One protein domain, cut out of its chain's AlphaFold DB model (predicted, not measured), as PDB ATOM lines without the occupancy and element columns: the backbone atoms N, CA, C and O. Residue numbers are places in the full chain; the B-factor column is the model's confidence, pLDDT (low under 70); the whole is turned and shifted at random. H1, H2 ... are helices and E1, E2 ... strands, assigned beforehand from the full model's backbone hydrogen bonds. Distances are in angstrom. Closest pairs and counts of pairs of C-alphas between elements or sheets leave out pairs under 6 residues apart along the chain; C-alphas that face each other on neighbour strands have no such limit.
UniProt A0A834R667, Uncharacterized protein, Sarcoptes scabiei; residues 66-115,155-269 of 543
ATOM      1  N   ASN A  66       3.619  17.513  19.946       91.00
ATOM      2  CA  ASN A  66       4.129  18.184  21.133       91.00
ATOM      3  C   ASN A  66       5.440  18.893  20.801       91.00
ATOM      4  O   ASN A  66       6.423  18.248  20.433       91.00
ATOM      5  N   ILE A  67       5.462  20.216  20.970       92.25
ATOM      6  CA  ILE A  67       6.689  21.016  20.931       92.25
ATOM      7  C   ILE A  67       7.090  21.303  22.372       92.25
ATOM      8  O   ILE A  67       6.463  22.095  23.073       92.25
ATOM      9  N   ILE A  68       8.143  20.636  22.816       92.69
ATOM     10  CA  ILE A  68       8.662  20.726  24.171       92.69
ATOM     11  C   ILE A  68       9.831  21.696  24.156       92.69
ATOM     12  O   ILE A  68      10.790  21.484  23.422       92.69
ATOM     13  N   ARG A  69       9.791  22.720  25.010       92.31
ATOM     14  CA  ARG A  69      10.919  23.626  25.249       92.31
ATOM     15  C   ARG A  69      11.382  23.488  26.687       92.31
ATOM     16  O   ARG A  69      10.636  23.790  27.612       92.31
ATOM     17  N   LEU A  70      12.614  23.031  26.862       91.44
ATOM     18  CA  LEU A  70      13.251  22.844  28.155       91.44
ATOM     19  C   LEU A  70      14.382  23.848  28.306       91.44
ATOM     20  O   LEU A  70      15.259  23.927  27.449       91.44
ATOM     21  N   LEU A  71      14.383  24.584  29.413       90.19
ATOM     22  CA  LEU A  71      15.530  25.385  29.817       90.19
ATOM     23  C   LEU A  71      16.435  24.519  30.695       90.19
ATOM     24  O   LEU A  71      16.121  24.244  31.852       90.19
ATOM     25  N   LEU A  72      17.545  24.061  30.129       87.81
ATOM     26  CA  LEU A  72      18.576  23.318  30.836       87.81
ATOM     27  C   LEU A  72      19.483  24.316  31.552       87.81
ATOM     28  O   LEU A  72      20.097  25.176  30.918       87.81
ATOM     29  N   VAL A  73      19.561  24.188  32.872       86.62
ATOM     30  CA  VAL A  73      20.466  24.969  33.716       86.62
ATOM     31  C   VAL A  73      21.678  24.107  34.039       86.62
ATOM     32  O   VAL A  73      21.515  22.932  34.383       86.62
ATOM     33  N   SER A  74      22.879  24.680  33.938       87.94
ATOM     34  CA  SER A  74      24.107  24.015  34.364       87.94
ATOM     35  C   SER A  74      23.949  23.588  35.826       87.94
ATOM     36  O   SER A  74      23.720  24.430  36.702       87.94
ATOM     37  N   PRO A  75      24.055  22.286  36.133       82.00
ATOM     38  CA  PRO A  75      23.867  21.801  37.493       82.00
ATOM     39  C   PRO A  75      25.004  22.304  38.409       82.00
ATOM     40  O   PRO A  75      24.865  22.338  39.631       82.00
ATOM     41  N   CYS A  76      26.099  22.797  37.820       88.19
ATOM     42  CA  CYS A  76      27.231  23.411  38.503       88.19
ATOM     43  C   CYS A  76      26.878  24.743  39.184       88.19
ATOM     44  O   CYS A  76      27.585  25.156  40.103       88.19
ATOM     45  N   GLU A  77      25.759  25.384  38.824       85.62
ATOM     46  CA  GLU A  77      25.236  26.550  39.550       85.62
ATOM     47  C   GLU A  77      24.918  26.222  41.018       85.62
ATOM     48  O   GLU A  77      25.174  27.028  41.912       85.62
ATOM     49  N   ILE A  78      24.459  25.000  41.303       79.62
ATOM     50  CA  ILE A  78      24.215  24.539  42.678       79.62
ATOM     51  C   ILE A  78      25.542  24.445  43.444       79.62
ATOM     52  O   ILE A  78      25.634  24.851  44.602       79.62
ATOM     53  N   LEU A  79      26.602  23.961  42.790       81.75
ATOM     54  CA  LEU A  79      27.934  23.865  43.394       81.75
ATOM     55  C   LEU A  79      28.541  25.248  43.666       81.75
ATOM     56  O   LEU A  79      29.219  25.425  44.683       81.75
ATOM     57  N   LYS A  80      28.268  26.230  42.794       85.12
ATOM     58  CA  LYS A  80      28.631  27.639  43.014       85.12
ATOM     59  C   LYS A  80      27.936  28.189  44.260       85.12
ATOM     60  O   LYS A  80      28.607  28.764  45.112       85.12
ATOM     61  N   GLN A  81      26.633  27.938  44.425       84.06
ATOM     62  CA  GLN A  81      25.875  28.359  45.616       84.06
ATOM     63  C   GLN A  81      26.381  27.706  46.912       84.06
ATOM     64  O   GLN A  81      26.356  28.325  47.972       84.06
ATOM     65  N   GLN A  82      26.889  26.474  46.830       80.12
ATOM     66  CA  GLN A  82      27.491  25.757  47.959       80.12
ATOM     67  C   GLN A  82      28.938  26.182  48.270       80.12
ATOM     68  O   GLN A  82      29.569  25.583  49.141       80.12
ATOM     69  N   ASN A  83      29.486  27.192  47.579       82.88
ATOM     70  CA  ASN A  83      30.870  27.658  47.727       82.88
ATOM     71  C   ASN A  83      31.912  26.530  47.584       82.88
ATOM     72  O   ASN A  83      32.914  26.485  48.306       82.88
ATOM     73  N   ARG A  84      31.674  25.586  46.661       81.44
ATOM     74  CA  ARG A  84      32.638  24.522  46.347       81.44
ATOM     75  C   ARG A  84      33.912  25.100  45.724       81.44
ATOM     76  O   ARG A  84      33.946  26.234  45.250       81.44
ATOM     77  N   THR A  85      34.995  24.321  45.748       84.12
ATOM     78  CA  THR A  85      36.285  24.770  45.210       84.12
ATOM     79  C   THR A  85      36.175  25.075  43.719       84.12
ATOM     80  O   THR A  85      35.513  24.360  42.968       84.12
ATOM     81  N   ARG A  86      36.877  26.124  43.277       85.81
ATOM     82  CA  ARG A  86      36.878  26.571  41.879       85.81
ATOM     83  C   ARG A  86      37.196  25.439  40.894       85.81
ATOM     84  O   ARG A  86      36.475  25.269  39.924       85.81
ATOM     85  N   THR A  87      38.200  24.621  41.203       83.94
ATOM     86  CA  THR A  87      38.597  23.463  40.384       83.94
ATOM     87  C   THR A  87      37.460  22.459  40.193       83.94
ATOM     88  O   THR A  87      37.305  21.889  39.122       83.94
ATOM     89  N   TYR A  88      36.647  22.238  41.225       81.56
ATOM     90  CA  TYR A  88      35.549  21.279  41.169       81.56
ATOM     91  C   TYR A  88      34.374  21.805  40.328       81.56
ATOM     92  O   TYR A  88      33.756  21.057  39.573       81.56
ATOM     93  N   ILE A  89      34.111  23.112  40.408       86.62
ATOM     94  CA  ILE A  89      33.136  23.795  39.549       86.62
ATOM     95  C   ILE A  89      33.599  23.758  38.085       86.62
ATOM     96  O   ILE A  89      32.790  23.452  37.219       86.62
ATOM     97  N   GLU A  90      34.884  24.004  37.813       89.12
ATOM     98  CA  GLU A  90      35.462  23.931  36.460       89.12
ATOM     99  C   GLU A  90      35.302  22.527  35.849       89.12
ATOM    100  O   GLU A  90      34.786  22.407  34.743       89.12
ATOM    101  N   ILE A  91      35.616  21.460  36.600       87.69
ATOM    102  CA  ILE A  91      35.415  20.069  36.147       87.69
ATOM    103  C   ILE A  91      33.936  19.785  35.839       87.69
ATOM    104  O   ILE A  91      33.622  19.140  34.839       87.69
ATOM    105  N   CYS A  92      33.023  20.255  36.691       87.25
ATOM    106  CA  CYS A  92      31.589  20.094  36.470       87.25
ATOM    107  C   CYS A  92      31.126  20.805  35.188       87.25
ATOM    108  O   CYS A  92      30.390  20.216  34.395       87.25
ATOM    109  N   GLU A  93      31.548  22.057  34.986       91.00
ATOM    110  CA  GLU A  93      31.157  22.853  33.818       91.00
ATOM    111  C   GLU A  93      31.706  22.242  32.527       91.00
ATOM    112  O   GLU A  93      30.995  22.197  31.525       91.00
ATOM    113  N   ASP A  94      32.934  21.721  32.550       90.69
ATOM    114  CA  ASP A  94      33.532  21.034  31.406       90.69
ATOM    115  C   ASP A  94      32.755  19.762  31.036       90.69
ATOM    116  O   ASP A  94      32.419  19.561  29.865       90.69
ATOM    117  N   GLU A  95      32.396  18.936  32.025       88.06
ATOM    118  CA  GLU A  95      31.589  17.730  31.812       88.06
ATOM    119  C   GLU A  95      30.191  18.087  31.280       88.06
ATOM    120  O   GLU A  95      29.721  17.502  30.300       88.06
ATOM    121  N   TYR A  96      29.540  19.103  31.854       89.88
ATOM    122  CA  TYR A  96      28.242  19.585  31.383       89.88
ATOM    123  C   TYR A  96      28.314  20.109  29.939       89.88
ATOM    124  O   TYR A  96      27.531  19.682  29.084       89.88
ATOM    125  N   ARG A  97      29.292  20.969  29.619       92.00
ATOM    126  CA  ARG A  97      29.517  21.487  28.258       92.00
ATOM    127  C   ARG A  97      29.774  20.357  27.270       92.00
ATOM    128  O   ARG A  97      29.255  20.390  26.151       92.00
ATOM    129  N   GLN A  98      30.543  19.343  27.661       91.75
ATOM    130  CA  GLN A  98      30.791  18.174  26.826       91.75
ATOM    131  C   GLN A  98      29.494  17.412  26.523       91.75
ATOM    132  O   GLN A  98      29.259  17.063  25.363       91.75
ATOM    133  N   GLN A  99      28.632  17.206  27.518       90.25
ATOM    134  CA  GLN A  99      27.346  16.526  27.338       90.25
ATOM    135  C   GLN A  99      26.388  17.317  26.443       90.25
ATOM    136  O   GLN A  99      25.803  16.744  25.521       90.25
ATOM    137  N   ILE A 100      26.273  18.634  26.641       92.44
ATOM    138  CA  ILE A 100      25.463  19.509  25.776       92.44
ATOM    139  C   ILE A 100      25.993  19.489  24.342       92.44
ATOM    140  O   ILE A 100      25.223  19.306  23.399       92.44
ATOM    141  N   LYS A 101      27.313  19.583  24.157       93.62
ATOM    142  CA  LYS A 101      27.946  19.514  22.835       93.62
ATOM    143  C   LYS A 101      27.677  18.179  22.136       93.62
ATOM    144  O   LYS A 101      27.387  18.170  20.939       93.62
ATOM    145  N   GLN A 102      27.761  17.059  22.852       92.06
ATOM    146  CA  GLN A 102      27.447  15.734  22.305       92.06
ATOM    147  C   GLN A 102      25.960  15.605  21.949       92.06
ATOM    148  O   GLN A 102      25.636  15.175  20.840       92.06
ATOM    149  N   GLY A 103      25.064  16.034  22.844       91.19
ATOM    150  CA  GLY A 103      23.620  16.065  22.603       91.19
ATOM    151  C   GLY A 103      23.270  16.888  21.364       91.19
ATOM    152  O   GLY A 103      22.603  16.391  20.458       91.19
ATOM    153  N   ARG A 104      23.833  18.096  21.253       93.75
ATOM    154  CA  ARG A 104      23.702  18.979  20.087       93.75
ATOM    155  C   ARG A 104      24.176  18.313  18.798       93.75
ATOM    156  O   ARG A 104      23.446  18.302  17.817       93.75
ATOM    157  N   GLN A 105      25.347  17.676  18.798       93.75
ATOM    158  CA  GLN A 105      25.849  16.965  17.615       93.75
ATOM    159  C   GLN A 105      24.949  15.806  17.174       93.75
ATOM    160  O   GLN A 105      24.847  15.527  15.977       93.75
ATOM    161  N   LEU A 106      24.337  15.087  18.116       92.25
ATOM    162  CA  LEU A 106      23.407  14.004  17.799       92.25
ATOM    163  C   LEU A 106      22.066  14.534  17.296       92.25
ATOM    164  O   LEU A 106      21.492  13.937  16.387       92.25
ATOM    165  N   CYS A 107      21.634  15.660  17.851       89.75
ATOM    166  CA  CYS A 107      20.405  16.354  17.524       89.75
ATOM    167  C   CYS A 107      20.443  17.039  16.142       89.75
ATOM    168  O   CYS A 107      19.540  16.849  15.330       89.75
ATOM    169  N   ASP A 108      21.528  17.755  15.829       86.69
ATOM    170  CA  ASP A 108      21.711  18.491  14.567       86.69
ATOM    171  C   ASP A 108      21.901  17.555  13.360       86.69
ATOM    172  O   ASP A 108      21.703  17.929  12.198       86.69
ATOM    173  N   ARG A 109      22.302  16.301  13.602       84.38
ATOM    174  CA  ARG A 109      22.391  15.298  12.539       84.38
ATOM    175  C   ARG A 109      20.994  15.014  12.013       84.38
ATOM    176  O   ARG A 109      20.134  14.570  12.762       84.38
ATOM    177  N   ARG A 110      20.819  15.150  10.691       73.44
ATOM    178  CA  ARG A 110      19.567  14.812   9.995       73.44
ATOM    179  C   ARG A 110      19.007  13.493  10.521       73.44
ATOM    180  O   ARG A 110      19.608  12.431  10.316       73.44
ATOM    181  N   ILE A 111      17.853  13.587  11.170       73.31
ATOM    182  CA  ILE A 111      17.043  12.436  11.540       73.31
ATOM    183  C   ILE A 111      16.718  11.737  10.230       73.31
ATOM    184  O   ILE A 111      16.216  12.347   9.277       73.31
ATOM    185  N   ARG A 112      17.111  10.465  10.130       61.94
ATOM    186  CA  ARG A 112      16.755   9.677   8.958       61.94
ATOM    187  C   ARG A 112      15.249   9.535   9.049       61.94
ATOM    188  O   ARG A 112      14.776   8.769   9.878       61.94
ATOM    189  N   LYS A 113      14.513  10.261   8.200       57.16
ATOM    190  CA  LYS A 113      13.112   9.953   7.913       57.16
ATOM    191  C   LYS A 113      13.095   8.525   7.373       57.16
ATOM    192  O   LYS A 113      13.258   8.310   6.171       57.16
ATOM    193  N   GLN A 114      13.021   7.529   8.256       49.53
ATOM    194  CA  GLN A 114      12.668   6.189   7.832       49.53
ATOM    195  C   GLN A 114      11.304   6.329   7.168       49.53
ATOM    196  O   GLN A 114      10.419   7.022   7.665       49.53
ATOM    197  N   ARG A 115      11.195   5.750   5.976       42.31
ATOM    198  CA  ARG A 115       9.989   5.707   5.154       42.31
ATOM    199  C   ARG A 115       8.902   4.874   5.859       42.31
ATOM    200  O   ARG A 115       8.569   3.798   5.391       42.31
ATOM    201  N   GLU A 155      50.899  11.427  31.879       55.81
ATOM    202  CA  GLU A 155      49.903  11.747  32.912       55.81
ATOM    203  C   GLU A 155      50.051  10.878  34.168       55.81
ATOM    204  O   GLU A 155      49.989  11.417  35.272       55.81
ATOM    205  N   GLN A 156      50.367   9.583  34.035       49.59
ATOM    206  CA  GLN A 156      50.621   8.706  35.188       49.59
ATOM    207  C   GLN A 156      51.815   9.174  36.042       49.59
ATOM    208  O   GLN A 156      51.721   9.207  37.266       49.59
ATOM    209  N   LEU A 157      52.915   9.607  35.411       60.12
ATOM    210  CA  LEU A 157      54.102  10.140  36.102       60.12
ATOM    211  C   LEU A 157      53.853  11.510  36.760       60.12
ATOM    212  O   LEU A 157      54.415  11.803  37.819       60.12
ATOM    213  N   LYS A 158      53.000  12.354  36.160       64.25
ATOM    214  CA  LYS A 158      52.530  13.602  36.789       64.25
ATOM    215  C   LYS A 158      51.662  13.309  38.010       64.25
ATOM    216  O   LYS A 158      51.841  13.961  39.038       64.25
ATOM    217  N   PHE A 159      50.792  12.308  37.908       52.31
ATOM    218  CA  PHE A 159      49.936  11.863  39.000       52.31
ATOM    219  C   PHE A 159      50.769  11.327  40.170       52.31
ATOM    220  O   PHE A 159      50.529  11.699  41.312       52.31
ATOM    221  N   GLU A 160      51.817  10.544  39.902       56.12
ATOM    222  CA  GLU A 160      52.692   9.978  40.939       56.12
ATOM    223  C   GLU A 160      53.505  11.053  41.687       56.12
ATOM    224  O   GLU A 160      53.607  11.022  42.916       56.12
ATOM    225  N   LYS A 161      54.008  12.070  40.968       67.38
ATOM    226  CA  LYS A 161      54.658  13.244  41.582       67.38
ATOM    227  C   LYS A 161      53.690  14.083  42.416       67.38
ATOM    228  O   LYS A 161      54.050  14.491  43.519       67.38
ATOM    229  N   GLN A 162      52.467  14.307  41.932       56.88
ATOM    230  CA  GLN A 162      51.428  14.998  42.702       56.88
ATOM    231  C   GLN A 162      51.027  14.195  43.947       56.88
ATOM    232  O   GLN A 162      50.857  14.775  45.015       56.88
ATOM    233  N   MET A 163      50.987  12.864  43.859       54.47
ATOM    234  CA  MET A 163      50.688  11.977  44.987       54.47
ATOM    235  C   MET A 163      51.773  12.023  46.073       54.47
ATOM    236  O   MET A 163      51.461  11.993  47.264       54.47
ATOM    237  N   GLN A 164      53.051  12.127  45.689       63.72
ATOM    238  CA  GLN A 164      54.150  12.303  46.644       63.72
ATOM    239  C   GLN A 164      54.122  13.684  47.306       63.72
ATOM    240  O   GLN A 164      54.369  13.785  48.510       63.72
ATOM    241  N   GLU A 165      53.771  14.731  46.552       65.50
ATOM    242  CA  GLU A 165      53.627  16.083  47.093       65.50
ATOM    243  C   GLU A 165      52.452  16.191  48.079       65.50
ATOM    244  O   GLU A 165      52.562  16.800  49.147       65.50
ATOM    245  N   ILE A 166      51.343  15.527  47.753       61.44
ATOM    246  CA  ILE A 166      50.190  15.377  48.638       61.44
ATOM    247  C   ILE A 166      50.606  14.598  49.887       61.44
ATOM    248  O   ILE A 166      50.365  15.072  50.985       61.44
ATOM    249  N   ASN A 167      51.323  13.478  49.770       59.81
ATOM    250  CA  ASN A 167      51.692  12.655  50.927       59.81
ATOM    251  C   ASN A 167      52.514  13.389  52.001       59.81
ATOM    252  O   ASN A 167      52.298  13.156  53.195       59.81
ATOM    253  N   TRP A 168      53.445  14.275  51.626       63.94
ATOM    254  CA  TRP A 168      54.213  15.026  52.630       63.94
ATOM    255  C   TRP A 168      53.404  16.178  53.241       63.94
ATOM    256  O   TRP A 168      53.479  16.379  54.456       63.94
ATOM    257  N   LYS A 169      52.571  16.871  52.448       67.00
ATOM    258  CA  LYS A 169      51.634  17.893  52.949       67.00
ATOM    259  C   LYS A 169      50.595  17.273  53.883       67.00
ATOM    260  O   LYS A 169      50.363  17.800  54.967       67.00
ATOM    261  N   THR A 170      50.065  16.103  53.531       57.84
ATOM    262  CA  THR A 170      49.133  15.334  54.359       57.84
ATOM    263  C   THR A 170      49.791  14.904  55.665       57.84
ATOM    264  O   THR A 170      49.156  15.041  56.696       57.84
ATOM    265  N   ARG A 171      51.070  14.488  55.689       60.16
ATOM    266  CA  ARG A 171      51.776  14.165  56.951       60.16
ATOM    267  C   ARG A 171      52.002  15.370  57.865       60.16
ATOM    268  O   ARG A 171      51.914  15.208  59.080       60.16
ATOM    269  N   ALA A 172      52.318  16.539  57.310       64.06
ATOM    270  CA  ALA A 172      52.490  17.764  58.094       64.06
ATOM    271  C   ALA A 172      51.152  18.221  58.699       64.06
ATOM    272  O   ALA A 172      51.067  18.471  59.897       64.06
ATOM    273  N   ILE A 173      50.093  18.195  57.887       58.03
ATOM    274  CA  ILE A 173      48.721  18.510  58.291       58.03
ATOM    275  C   ILE A 173      48.191  17.481  59.309       58.03
ATOM    276  O   ILE A 173      47.569  17.868  60.292       58.03
ATOM    277  N   MET A 174      48.515  16.188  59.161       52.66
ATOM    278  CA  MET A 174      48.150  15.140  60.128       52.66
ATOM    279  C   MET A 174      48.822  15.347  61.488       52.66
ATOM    280  O   MET A 174      48.216  15.075  62.516       52.66
ATOM    281  N   LYS A 175      50.072  15.829  61.514       56.91
ATOM    282  CA  LYS A 175      50.796  16.097  62.767       56.91
ATOM    283  C   LYS A 175      50.200  17.266  63.551       56.91
ATOM    284  O   LYS A 175      50.159  17.184  64.775       56.91
ATOM    285  N   ASP A 176      49.724  18.299  62.860       59.91
ATOM    286  CA  ASP A 176      49.035  19.431  63.492       59.91
ATOM    287  C   ASP A 176      47.581  19.094  63.870       59.91
ATOM    288  O   ASP A 176      47.090  19.571  64.890       59.91
ATOM    289  N   LEU A 177      46.909  18.215  63.115       50.44
ATOM    290  CA  LEU A 177      45.519  17.803  63.363       50.44
ATOM    291  C   LEU A 177      45.353  16.725  64.445       50.44
ATOM    292  O   LEU A 177      44.327  16.701  65.116       50.44
ATOM    293  N   VAL A 178      46.359  15.876  64.685       55.03
ATOM    294  CA  VAL A 178      46.358  14.894  65.796       55.03
ATOM    295  C   VAL A 178      46.328  15.575  67.177       55.03
ATOM    296  O   VAL A 178      46.050  14.929  68.182       55.03
ATOM    297  N   ARG A 179      46.576  16.888  67.247       58.69
ATOM    298  CA  ARG A 179      46.546  17.657  68.497       58.69
ATOM    299  C   ARG A 179      45.140  18.090  68.940       58.69
ATOM    300  O   ARG A 179      44.994  18.440  70.103       58.69
ATOM    301  N   ASP A 180      44.143  18.027  68.053       62.97
ATOM    302  CA  ASP A 180      42.724  18.322  68.314       62.97
ATOM    303  C   ASP A 180      41.866  17.234  67.626       62.97
ATOM    304  O   ASP A 180      41.283  17.434  66.557       62.97
ATOM    305  N   GLU A 181      41.831  16.042  68.229       61.66
ATOM    306  CA  GLU A 181      41.212  14.818  67.688       61.66
ATOM    307  C   GLU A 181      39.743  15.009  67.260       61.66
ATOM    308  O   GLU A 181      39.332  14.516  66.207       61.66
ATOM    309  N   GLU A 182      38.965  15.794  68.010       66.62
ATOM    310  CA  GLU A 182      37.564  16.096  67.682       66.62
ATOM    311  C   GLU A 182      37.422  17.003  66.451       66.62
ATOM    312  O   GLU A 182      36.606  16.716  65.575       66.62
ATOM    313  N   LYS A 183      38.260  18.041  66.310       62.59
ATOM    314  CA  LYS A 183      38.236  18.907  65.114       62.59
ATOM    315  C   LYS A 183      38.755  18.179  63.886       62.59
ATOM    316  O   LYS A 183      38.302  18.463  62.781       62.59
ATOM    317  N   PHE A 184      39.697  17.253  64.056       63.31
ATOM    318  CA  PHE A 184      40.158  16.404  62.965       63.31
ATOM    319  C   PHE A 184      39.063  15.451  62.500       63.31
ATOM    320  O   PHE A 184      38.825  15.352  61.298       63.31
ATOM    321  N   LYS A 185      38.368  14.798  63.434       62.25
ATOM    322  CA  LYS A 185      37.239  13.927  63.117       62.25
ATOM    323  C   LYS A 185      36.137  14.697  62.390       62.25
ATOM    324  O   LYS A 185      35.733  14.273  61.315       62.25
ATOM    325  N   GLU A 186      35.744  15.865  62.896       71.62
ATOM    326  CA  GLU A 186      34.733  16.716  62.255       71.62
ATOM    327  C   GLU A 186      35.199  17.236  60.882       71.62
ATOM    328  O   GLU A 186      34.441  17.223  59.914       71.62
ATOM    329  N   PHE A 187      36.468  17.639  60.752       68.38
ATOM    330  CA  PHE A 187      37.036  18.087  59.479       68.38
ATOM    331  C   PHE A 187      37.097  16.961  58.442       68.38
ATOM    332  O   PHE A 187      36.764  17.196  57.281       68.38
ATOM    333  N   VAL A 188      37.514  15.754  58.835       63.47
ATOM    334  CA  VAL A 188      37.604  14.588  57.947       63.47
ATOM    335  C   VAL A 188      36.224  14.075  57.583       63.47
ATOM    336  O   VAL A 188      35.990  13.862  56.402       63.47
ATOM    337  N   GLU A 189      35.307  13.918  58.539       66.25
ATOM    338  CA  GLU A 189      33.932  13.485  58.263       66.25
ATOM    339  C   GLU A 189      33.245  14.468  57.315       66.25
ATOM    340  O   GLU A 189      32.749  14.052  56.271       66.25
ATOM    341  N   LYS A 190      33.343  15.777  57.577       71.56
ATOM    342  CA  LYS A 190      32.760  16.807  56.709       71.56
ATOM    343  C   LYS A 190      33.412  16.858  55.329       71.56
ATOM    344  O   LYS A 190      32.709  16.957  54.329       71.56
ATOM    345  N   ARG A 191      34.746  16.775  55.232       65.69
ATOM    346  CA  ARG A 191      35.458  16.772  53.937       65.69
ATOM    347  C   ARG A 191      35.228  15.491  53.143       65.69
ATOM    348  O   ARG A 191      35.182  15.565  51.920       65.69
ATOM    349  N   LEU A 192      35.108  14.350  53.814       57.03
ATOM    350  CA  LEU A 192      34.823  13.062  53.193       57.03
ATOM    351  C   LEU A 192      33.374  13.014  52.712       57.03
ATOM    352  O   LEU A 192      33.137  12.629  51.577       57.03
ATOM    353  N   GLU A 193      32.419  13.466  53.523       66.81
ATOM    354  CA  GLU A 193      31.014  13.590  53.132       66.81
ATOM    355  C   GLU A 193      30.853  14.563  51.957       66.81
ATOM    356  O   GLU A 193      30.194  14.251  50.969       66.81
ATOM    357  N   ASP A 194      31.545  15.700  51.996       67.44
ATOM    358  CA  ASP A 194      31.594  16.665  50.901       67.44
ATOM    359  C   ASP A 194      32.210  16.096  49.614       67.44
ATOM    360  O   ASP A 194      31.702  16.358  48.521       67.44
ATOM    361  N   ALA A 195      33.288  15.316  49.731       61.91
ATOM    362  CA  ALA A 195      33.931  14.653  48.600       61.91
ATOM    363  C   ALA A 195      33.042  13.550  48.014       61.91
ATOM    364  O   ALA A 195      32.864  13.503  46.802       61.91
ATOM    365  N   LEU A 196      32.420  12.722  48.858       65.50
ATOM    366  CA  LEU A 196      31.500  11.661  48.442       65.50
ATOM    367  C   LEU A 196      30.236  12.231  47.788       65.50
ATOM    368  O   LEU A 196      29.784  11.714  46.766       65.50
ATOM    369  N   ASN A 197      29.693  13.324  48.328       70.50
ATOM    370  CA  ASN A 197      28.555  14.028  47.737       70.50
ATOM    371  C   ASN A 197      28.923  14.654  46.388       70.50
ATOM    372  O   ASN A 197      28.126  14.604  45.451       70.50
ATOM    373  N   GLY A 198      30.142  15.181  46.258       70.62
ATOM    374  CA  GLY A 198      30.668  15.649  44.984       70.62
ATOM    375  C   GLY A 198      30.855  14.517  43.964       70.62
ATOM    376  O   GLY A 198      30.336  14.567  42.850       70.62
ATOM    377  N   GLU A 199      31.584  13.462  44.303       73.50
ATOM    378  CA  GLU A 199      31.811  12.345  43.378       73.50
ATOM    379  C   GLU A 199      30.499  11.703  42.923       73.50
ATOM    380  O   GLU A 199      30.326  11.425  41.735       73.50
ATOM    381  N   ARG A 200      29.533  11.561  43.838       75.19
ATOM    382  CA  ARG A 200      28.180  11.114  43.509       75.19
ATOM    383  C   ARG A 200      27.496  12.050  42.516       75.19
ATOM    384  O   ARG A 200      26.901  11.570  41.557       75.19
ATOM    385  N   PHE A 201      27.595  13.360  42.713       75.69
ATOM    386  CA  PHE A 201      27.003  14.346  41.813       75.69
ATOM    387  C   PHE A 201      27.593  14.273  40.396       75.69
ATOM    388  O   PHE A 201      26.845  14.232  39.419       75.69
ATOM    389  N   ILE A 202      28.922  14.180  40.269       75.81
ATOM    390  CA  ILE A 202      29.586  14.000  38.964       75.81
ATOM    391  C   ILE A 202      29.189  12.661  38.336       75.81
ATOM    392  O   ILE A 202      28.923  12.599  37.137       75.81
ATOM    393  N   ALA A 203      29.104  11.589  39.126       77.06
ATOM    394  CA  ALA A 203      28.668  10.288  38.633       77.06
ATOM    395  C   ALA A 203      27.217  10.327  38.124       77.06
ATOM    396  O   ALA A 203      26.934   9.806  37.046       77.06
ATOM    397  N   GLU A 204      26.304  10.978  38.850       80.00
ATOM    398  CA  GLU A 204      24.914  11.177  38.424       80.00
ATOM    399  C   GLU A 204      24.837  12.007  37.133       80.00
ATOM    400  O   GLU A 204      24.100  11.639  36.212       80.00
ATOM    401  N   LEU A 205      25.646  13.068  37.019       81.88
ATOM    402  CA  LEU A 205      25.770  13.863  35.797       81.88
ATOM    403  C   LEU A 205      26.265  13.007  34.625       81.88
ATOM    404  O   LEU A 205      25.662  13.025  33.555       81.88
ATOM    405  N   ALA A 206      27.313  12.205  34.817       81.31
ATOM    406  CA  ALA A 206      27.856  11.318  33.788       81.31
ATOM    407  C   ALA A 206      26.845  10.244  33.342       81.31
ATOM    408  O   ALA A 206      26.725   9.950  32.150       81.31
ATOM    409  N   VAL A 207      26.083   9.664  34.278       86.31
ATOM    410  CA  VAL A 207      25.024   8.686  33.974       86.31
ATOM    411  C   VAL A 207      23.909   9.334  33.152       86.31
ATOM    412  O   VAL A 207      23.487   8.763  32.140       86.31
ATOM    413  N   ARG A 208      23.455  10.535  33.533       87.12
ATOM    414  CA  ARG A 208      22.458  11.289  32.758       87.12
ATOM    415  C   ARG A 208      22.985  11.662  31.376       87.12
ATOM    416  O   ARG A 208      22.260  11.468  30.406       87.12
ATOM    417  N   GLY A 209      24.246  12.075  31.267       88.56
ATOM    418  CA  GLY A 209      24.912  12.354  29.994       88.56
ATOM    419  C   GLY A 209      24.895  11.164  29.037       88.56
ATOM    420  O   GLY A 209      24.424  11.284  27.908       88.56
ATOM    421  N   ARG A 210      25.312   9.978  29.504       90.06
ATOM    422  CA  ARG A 210      25.271   8.738  28.700       90.06
ATOM    423  C   ARG A 210      23.852   8.340  28.308       90.06
ATOM    424  O   ARG A 210      23.621   7.853  27.203       90.06
ATOM    425  N   THR A 211      22.896   8.536  29.211       91.56
ATOM    426  CA  THR A 211      21.489   8.220  28.946       91.56
ATOM    427  C   THR A 211      20.902   9.169  27.899       91.56
ATOM    428  O   THR A 211      20.234   8.726  26.969       91.56
ATOM    429  N   MET A 212      21.230  10.461  27.987       92.69
ATOM    430  CA  MET A 212      20.877  11.475  26.993       92.69
ATOM    431  C   MET A 212      21.507  11.168  25.630       92.69
ATOM    432  O   MET A 212      20.843  11.284  24.601       92.69
ATOM    433  N   GLU A 213      22.763  10.717  25.611       93.00
ATOM    434  CA  GLU A 213      23.436  10.276  24.391       93.00
ATOM    435  C   GLU A 213      22.672   9.123  23.723       93.00
ATOM    436  O   GLU A 213      22.330   9.216  22.542       93.00
ATOM    437  N   ARG A 214      22.346   8.064  24.478       93.81
ATOM    438  CA  ARG A 214      21.570   6.920  23.975       93.81
ATOM    439  C   ARG A 214      20.203   7.350  23.442       93.81
ATOM    440  O   ARG A 214      19.833   6.961  22.335       93.81
ATOM    441  N   PHE A 215      19.497   8.199  24.187       95.06
ATOM    442  CA  PHE A 215      18.210   8.756  23.777       95.06
ATOM    443  C   PHE A 215      18.299   9.465  22.418       95.06
ATOM    444  O   PHE A 215      17.555   9.130  21.492       95.06
ATOM    445  N   PHE A 216      19.246  10.393  22.245       94.88
ATOM    446  CA  PHE A 216      19.391  11.103  20.973       94.88
ATOM    447  C   PHE A 216      19.927  10.208  19.850       94.88
ATOM    448  O   PHE A 216      19.590  10.425  18.688       94.88
ATOM    449  N   GLN A 217      20.720   9.177  20.153       93.44
ATOM    450  CA  GLN A 217      21.134   8.190  19.153       93.44
ATOM    451  C   GLN A 217      19.939   7.422  18.569       93.44
ATOM    452  O   GLN A 217      19.882   7.245  17.350       93.44
ATOM    453  N   GLU A 218      18.983   7.000  19.400       91.81
ATOM    454  CA  GLU A 218      17.761   6.316  18.951       91.81
ATOM    455  C   GLU A 218      16.770   7.268  18.269       91.81
ATOM    456  O   GLU A 218      16.196   6.931  17.229       91.81
ATOM    457  N   SER A 219      16.674   8.500  18.771       93.00
ATOM    458  CA  SER A 219      15.854   9.579  18.205       93.00
ATOM    459  C   SER A 219      16.200   9.895  16.746       93.00
ATOM    460  O   SER A 219      15.343  10.305  15.965       93.00
ATOM    461  N   ARG A 220      17.434   9.611  16.306       90.44
ATOM    462  CA  ARG A 220      17.845   9.734  14.891       90.44
ATOM    463  C   ARG A 220      17.116   8.786  13.942       90.44
ATOM    464  O   ARG A 220      17.145   9.020  12.730       90.44
ATOM    465  N   TYR A 221      16.505   7.731  14.472       89.69
ATOM    466  CA  TYR A 221      15.638   6.808  13.740       89.69
ATOM    467  C   TYR A 221      14.151   7.160  13.889       89.69
ATOM    468  O   TYR A 221      13.306   6.373  13.480       89.69
ATOM    469  N   GLY A 222      13.839   8.323  14.466       90.69
ATOM    470  CA  GLY A 222      12.475   8.788  14.688       90.69
ATOM    471  C   GLY A 222      11.765   8.109  15.857       90.69
ATOM    472  O   GLY A 222      10.544   8.154  15.915       90.69
ATOM    473  N   LYS A 223      12.499   7.464  16.772       91.81
ATOM    474  CA  LYS A 223      11.929   6.725  17.904       91.81
ATOM    475  C   LYS A 223      12.194   7.433  19.221       91.81
ATOM    476  O   LYS A 223      13.304   7.907  19.443       91.81
ATOM    477  N   VAL A 224      11.211   7.419  20.111       92.75
ATOM    478  CA  VAL A 224      11.409   7.759  21.522       92.75
ATOM    479  C   VAL A 224      11.642   6.458  22.287       92.75
ATOM    480  O   VAL A 224      10.899   5.495  22.122       92.75
ATOM    481  N   ASN A 225      12.691   6.395  23.102       92.62
ATOM    482  CA  ASN A 225      12.983   5.209  23.905       92.62
ATOM    483  C   ASN A 225      12.471   5.378  25.358       92.62
ATOM    484  O   ASN A 225      12.108   6.487  25.765       92.62
ATOM    485  N   PRO A 226      12.444   4.309  26.178       91.94
ATOM    486  CA  PRO A 226      11.982   4.387  27.568       91.94
ATOM    487  C   PRO A 226      12.793   5.323  28.478       91.94
ATOM    488  O   PRO A 226      12.299   5.706  29.539       91.94
ATOM    489  N   ASP A 227      14.002   5.732  28.077       92.75
ATOM    490  CA  ASP A 227      14.825   6.659  28.864       92.75
ATOM    491  C   ASP A 227      14.246   8.068  28.920       92.75
ATOM    492  O   ASP A 227      14.635   8.848  29.789       92.75
ATOM    493  N   PHE A 228      13.311   8.400  28.024       93.88
ATOM    494  CA  PHE A 228      12.644   9.696  28.013       93.88
ATOM    495  C   PHE A 228      12.087  10.063  29.395       93.88
ATOM    496  O   PHE A 228      12.353  11.156  29.887       93.88
ATOM    497  N   HIS A 229      11.401   9.136  30.070       90.31
ATOM    498  CA  HIS A 229      10.829   9.390  31.397       90.31
ATOM    499  C   HIS A 229      11.887   9.542  32.497       90.31
ATOM    500  O   HIS A 229      11.646  10.223  33.492       90.31
ATOM    501  N   PHE A 230      13.059   8.921  32.336       88.44
ATOM    502  CA  PHE A 230      14.179   9.094  33.263       88.44
ATOM    503  C   PHE A 230      14.853  10.460  33.081       88.44
ATOM    504  O   PHE A 230      15.201  11.117  34.062       88.44
ATOM    505  N   LEU A 231      15.029  10.892  31.830       88.94
ATOM    506  CA  LEU A 231      15.649  12.174  31.490       88.94
ATOM    507  C   LEU A 231      14.723  13.360  31.781       88.94
ATOM    508  O   LEU A 231      15.182  14.396  32.264       88.94
ATOM    509  N   PHE A 232      13.428  13.193  31.516       89.56
ATOM    510  CA  PHE A 232      12.408  14.235  31.592       89.56
ATOM    511  C   PHE A 232      11.213  13.753  32.427       89.56
ATOM    512  O   PHE A 232      10.123  13.517  31.900       89.56
ATOM    513  N   PRO A 233      11.401  13.565  33.746       83.81
ATOM    514  CA  PRO A 233      10.330  13.097  34.611       83.81
ATOM    515  C   PRO A 233       9.164  14.085  34.600       83.81
ATOM    516  O   PRO A 233       9.361  15.300  34.607       83.81
ATOM    517  N   ASN A 234       7.941  13.555  34.619       83.00
ATOM    518  CA  ASN A 234       6.682  14.308  34.585       83.00
ATOM    519  C   ASN A 234       6.363  15.036  33.277       83.00
ATOM    520  O   ASN A 234       5.299  15.639  33.158       83.00
ATOM    521  N   LEU A 235       7.240  14.947  32.281       84.38
ATOM    522  CA  LEU A 235       6.990  15.518  30.973       84.38
ATOM    523  C   LEU A 235       6.116  14.562  30.151       84.38
ATOM    524  O   LEU A 235       6.452  13.391  30.000       84.38
ATOM    525  N   LEU A 236       4.999  15.067  29.620       84.12
ATOM    526  CA  LEU A 236       4.023  14.283  28.847       84.12
ATOM    527  C   LEU A 236       3.407  13.088  29.610       84.12
ATOM    528  O   LEU A 236       2.907  12.159  28.983       84.12
ATOM    529  N   ASN A 237       3.377  13.111  30.949       76.19
ATOM    530  CA  ASN A 237       2.749  12.044  31.749       76.19
ATOM    531  C   ASN A 237       1.251  11.850  31.452       76.19
ATOM    532  O   ASN A 237       0.713  10.777  31.699       76.19
ATOM    533  N   GLU A 238       0.580  12.889  30.953       69.38
ATOM    534  CA  GLU A 238      -0.838  12.846  30.578       69.38
ATOM    535  C   GLU A 238      -1.071  12.134  29.238       69.38
ATOM    536  O   GLU A 238      -2.196  11.750  28.929       69.38
ATOM    537  N   THR A 239      -0.018  11.932  28.439       72.06
ATOM    538  CA  THR A 239      -0.150  11.246  27.153       72.06
ATOM    539  C   THR A 239      -0.235   9.738  27.371       72.06
ATOM    540  O   THR A 239       0.645   9.121  27.971       72.06
ATOM    541  N   ALA A 240      -1.333   9.140  26.911       62.84
ATOM    542  CA  ALA A 240      -1.524   7.699  26.956       62.84
ATOM    543  C   ALA A 240      -0.579   6.987  25.969       62.84
ATOM    544  O   ALA A 240      -0.240   7.518  24.914       62.84
ATOM    545  N   GLY A 241      -0.193   5.751  26.289       67.88
ATOM    546  CA  GLY A 241       0.610   4.899  25.408       67.88
ATOM    547  C   GLY A 241       2.052   4.707  25.872       67.88
ATOM    548  O   GLY A 241       2.564   5.410  26.739       67.88
ATOM    549  N   ASN A 242       2.699   3.699  25.300       82.75
ATOM    550  CA  ASN A 242       4.098   3.393  25.576       82.75
ATOM    551  C   ASN A 242       5.005   4.238  24.662       82.75
ATOM    552  O   ASN A 242       4.643   4.554  23.526       82.75
ATOM    553  N   THR A 243       6.211   4.577  25.131       87.25
ATOM    554  CA  THR A 243       7.182   5.384  24.362       87.25
ATOM    555  C   THR A 243       7.593   4.748  23.036       87.25
ATOM    556  O   THR A 243       7.949   5.461  22.104       87.25
ATOM    557  N   ASP A 244       7.472   3.423  22.903       84.00
ATOM    558  CA  ASP A 244       7.723   2.689  21.659       84.00
ATOM    559  C   ASP A 244       6.753   3.055  20.520       84.00
ATOM    560  O   ASP A 244       7.044   2.769  19.357       84.00
ATOM    561  N   GLN A 245       5.630   3.704  20.839       84.56
ATOM    562  CA  GLN A 245       4.651   4.214  19.879       84.56
ATOM    563  C   GLN A 245       4.838   5.698  19.546       84.56
ATOM    564  O   GLN A 245       4.138   6.208  18.669       84.56
ATOM    565  N   TRP A 246       5.728   6.402  20.246       90.81
ATOM    566  CA  TRP A 246       5.959   7.828  20.042       90.81
ATOM    567  C   TRP A 246       6.983   8.047  18.930       90.81
ATOM    568  O   TRP A 246       7.974   7.320  18.805       90.81
ATOM    569  N   GLU A 247       6.773   9.098  18.147       91.00
ATOM    570  CA  GLU A 247       7.651   9.450  17.036       91.00
ATOM    571  C   GLU A 247       8.450  10.709  17.373       91.00
ATOM    572  O   GLU A 247       7.901  11.756  17.715       91.00
ATOM    573  N   PHE A 248       9.770  10.618  17.246       93.44
ATOM    574  CA  PHE A 248      10.661  11.759  17.417       93.44
ATOM    575  C   PHE A 248      10.849  12.482  16.078       93.44
ATOM    576  O   PHE A 248      11.356  11.900  15.117       93.44
ATOM    577  N   VAL A 249      10.460  13.754  15.999       92.31
ATOM    578  CA  VAL A 249      10.445  14.508  14.734       92.31
ATOM    579  C   VAL A 249      11.716  15.320  14.552       92.31
ATOM    580  O   VAL A 249      12.380  15.208  13.518       92.31
ATOM    581  N   ARG A 250      12.049  16.156  15.538       93.81
ATOM    582  CA  ARG A 250      13.251  16.995  15.533       93.81
ATOM    583  C   ARG A 250      13.630  17.428  16.936       93.81
ATOM    584  O   ARG A 250      12.830  17.364  17.860       93.81
ATOM    585  N   CYS A 251      14.845  17.931  17.064       95.19
ATOM    586  CA  CYS A 251      15.242  18.717  18.213       95.19
ATOM    587  C   CYS A 251      16.140  19.875  17.779       95.19
ATOM    588  O   CYS A 251      16.632  19.902  16.648       95.19
ATOM    589  N   LYS A 252      16.339  20.828  18.685       94.31
ATOM    590  CA  LYS A 252      17.231  21.972  18.521       94.31
ATOM    591  C   LYS A 252      17.824  22.335  19.879       94.31
ATOM    592  O   LYS A 252      17.087  22.468  20.851       94.31
ATOM    593  N   PHE A 253      19.137  22.532  19.927       94.19
ATOM    594  CA  PHE A 253      19.809  23.153  21.068       94.19
ATOM    595  C   PHE A 253      20.121  24.616  20.747       94.19
ATOM    596  O   PHE A 253      20.628  24.926  19.667       94.19
ATOM    597  N   GLU A 254      19.831  25.509  21.685       92.88
ATOM    598  CA  GLU A 254      20.109  26.939  21.596       92.88
ATOM    599  C   GLU A 254      20.783  27.401  22.890       92.88
ATOM    600  O   GLU A 254      20.187  27.382  23.964       92.88
ATOM    601  N   GLU A 255      22.061  27.755  22.800       91.69
ATOM    602  CA  GLU A 255      22.834  28.267  23.934       91.69
ATOM    603  C   GLU A 255      22.410  29.717  24.197       91.69
ATOM    604  O   GLU A 255      22.607  30.587  23.349       91.69
ATOM    605  N   ILE A 256      21.801  29.970  25.358       91.69
ATOM    606  CA  ILE A 256      21.375  31.315  25.779       91.69
ATOM    607  C   ILE A 256      22.538  32.018  26.488       91.69
ATOM    608  O   ILE A 256      22.755  33.215  26.320       91.69
ATOM    609  N   SER A 257      23.290  31.266  27.294       90.31
ATOM    610  CA  SER A 257      24.530  31.700  27.945       90.31
ATOM    611  C   SER A 257      25.329  30.479  28.410       90.31
ATOM    612  O   SER A 257      24.858  29.349  28.293       90.31
ATOM    613  N   ASP A 258      26.503  30.702  29.000       82.69
ATOM    614  CA  ASP A 258      27.387  29.645  29.509       82.69
ATOM    615  C   ASP A 258      26.709  28.651  30.467       82.69
ATOM    616  O   ASP A 258      27.065  27.474  30.468       82.69
ATOM    617  N   SER A 259      25.724  29.103  31.251       83.06
ATOM    618  CA  SER A 259      25.018  28.272  32.239       83.06
ATOM    619  C   SER A 259      23.608  27.865  31.809       83.06
ATOM    620  O   SER A 259      22.946  27.125  32.538       83.06
ATOM    621  N   TYR A 260      23.116  28.349  30.665       87.75
ATOM    622  CA  TYR A 260      21.727  28.162  30.247       87.75
ATOM    623  C   TYR A 260      21.645  27.742  28.784       87.75
ATOM    624  O   TYR A 260      22.029  28.483  27.879       87.75
ATOM    625  N   THR A 261      21.070  26.567  28.550       90.44
ATOM    626  CA  THR A 261      20.837  26.027  27.209       90.44
ATOM    627  C   THR A 261      19.367  25.681  27.043       90.44
ATOM    628  O   THR A 261      18.798  24.966  27.861       90.44
ATOM    629  N   GLN A 262      18.737  26.141  25.971       93.00
ATOM    630  CA  GLN A 262      17.392  25.724  25.608       93.00
ATOM    631  C   GLN A 262      17.447  24.485  24.711       93.00
ATOM    632  O   GLN A 262      18.096  24.487  23.667       93.00
ATOM    633  N   LEU A 263      16.730  23.439  25.107       92.69
ATOM    634  CA  LEU A 263      16.464  22.253  24.304       92.69
ATOM    635  C   LEU A 263      15.012  22.302  23.826       92.69
ATOM    636  O   LEU A 263      14.086  22.217  24.629       92.69
ATOM    637  N   GLU A 264      14.809  22.421  22.520       94.62
ATOM    638  CA  GLU A 264      13.510  22.214  21.882       94.62
ATOM    639  C   GLU A 264      13.445  20.793  21.310       94.62
ATOM    640  O   GLU A 264      14.381  20.355  20.641       94.62
ATOM    641  N   MET A 265      12.358  20.066  21.557       94.44
ATOM    642  CA  MET A 265      12.084  18.749  20.978       94.44
ATOM    643  C   MET A 265      10.677  18.730  20.395       94.44
ATOM    644  O   MET A 265       9.740  19.227  21.010       94.44
ATOM    645  N   GLU A 266      10.523  18.106  19.236       94.25
ATOM    646  CA  GLU A 266       9.223  17.811  18.651       94.25
ATOM    647  C   GLU A 266       8.972  16.316  18.698       94.25
ATOM    648  O   GLU A 266       9.714  15.529  18.099       94.25
ATOM    649  N   ILE A 267       7.921  15.940  19.419       93.69
ATOM    650  CA  ILE A 267       7.537  14.555  19.650       93.69
ATOM    651  C   ILE A 267       6.063  14.404  19.311       93.69
ATOM    652  O   ILE A 267       5.215  15.140  19.817       93.69
ATOM    653  N   VAL A 268       5.755  13.425  18.473       91.81
ATOM    654  CA  VAL A 268       4.383  13.043  18.163       91.81
ATOM    655  C   VAL A 268       3.998  11.879  19.060       91.81
ATOM    656  O   VAL A 268       4.631  10.824  19.016       91.81
ATOM    657  N   THR A 269       2.970  12.072  19.881       91.88
ATOM    658  CA  THR A 269       2.438  11.031  20.768       91.88
ATOM    659  C   THR A 269       1.051  10.597  20.295       91.88
ATOM    660  O   THR A 269       0.262  11.441  19.865       91.88
TER     661      THR A 269
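AT A GLANCE: This is residues 66 to 115 and 155 to 269 of the 543 residues of an uncharacterized protein of Sarcoptes scabiei (UniProt A0A834R667). A small twisted wall of three strands has helix H2 over one face, and the very long helix H4 packs on H2 with its residues 202 to 217 and runs on far past the sheet. At the far end H3 folds back from H4 as the other arm of a narrow V, and its residues 155 to 172 stick out free; H1 is a short hairpin partner of H2. The printed part has 165 residues, with three named strands and five named helices in the order E1 H1 H2 H3 H4 H5 E2 E3; the sheet order is E1 - E3 - E2, all antiparallel, and the class is mixed, helices and strands. The whole is loose, with a radius of gyration of the C-alphas of 21.7 A, and spans 72 by 36 by 28 A, only just elongated.

IN THESE COORDINATES: Begin with the sheet: find C-alpha 66 at (4.129, 18.184, 21.133), where E1, residues 66 to 73, starts. E2 takes residues 247 to 257 and measures 30.0 A; E3, residues 260 to 269, measures 27.5 A and ends at C-alpha 269, (2.438, 11.031, 20.768). H2, residues 86 to 108, is 32.3 A long, and H1 before it takes residues 76 to 81. H4, residues 181 to 219, runs 55.8 A from C-alpha 181 at (41.212, 14.818, 67.688). H3 takes residues 155 to 177, 31.4 A, and H5 residues 228 to 231.

HOW THE PARTS SIT: Look first at inner strand E3, the antiparallel neighbour of E1 and of E2: N 68 of E1 and O 265 of E3 are within hydrogen-bond range at 2.8 A, and so are N 252 of E2 and O 264 of E3, at 2.8 A. E2 and E3 form a hairpin. The sheet is twisted, with C-alphas up to 4.4 A off its best plane. H2 is on one face, making two layers, helix over sheet; its height over the sheet is 10.7 A, and it runs slantwise to the strands, at 35 degrees to E2 on the local plane. H2 and H4 touch, closest at the C-alphas of Gln 99 and Gly 209, 5.5 A, the same way at a shallow tilt of 9 degrees. H4 only grazes the sheet, with its residues 216 to 219. H1 and H2 form a helical hairpin, closest at the C-alphas of Cys 76 and Cys 92, 5.8 A. H5 touches H4, closest at the C-alphas of Leu 231 and Met 212, 6.9 A. H3 and H4 are close but not clearly touching, closest at the C-alphas of Leu 177 and Phe 184, 5.6 A. In H1, H2, H3 and H4 every O i to N i+4 pair is within hydrogen-bond range; H5 is too short for such a pair.

THE WHOLE: The C-alphas farthest apart, of Arg 115 and Arg 179, are 74.1 A apart. Residues 116 to 154 are not printed, and C-alphas 115 and 155 lie 49.0 A apart across this cut. The link from H5 to E2, residues 232 to 246, is long. Mean pLDDT of the printed part is 79.8; 47 residues are under 70, among them residues 112 to 115 and 155 to 185.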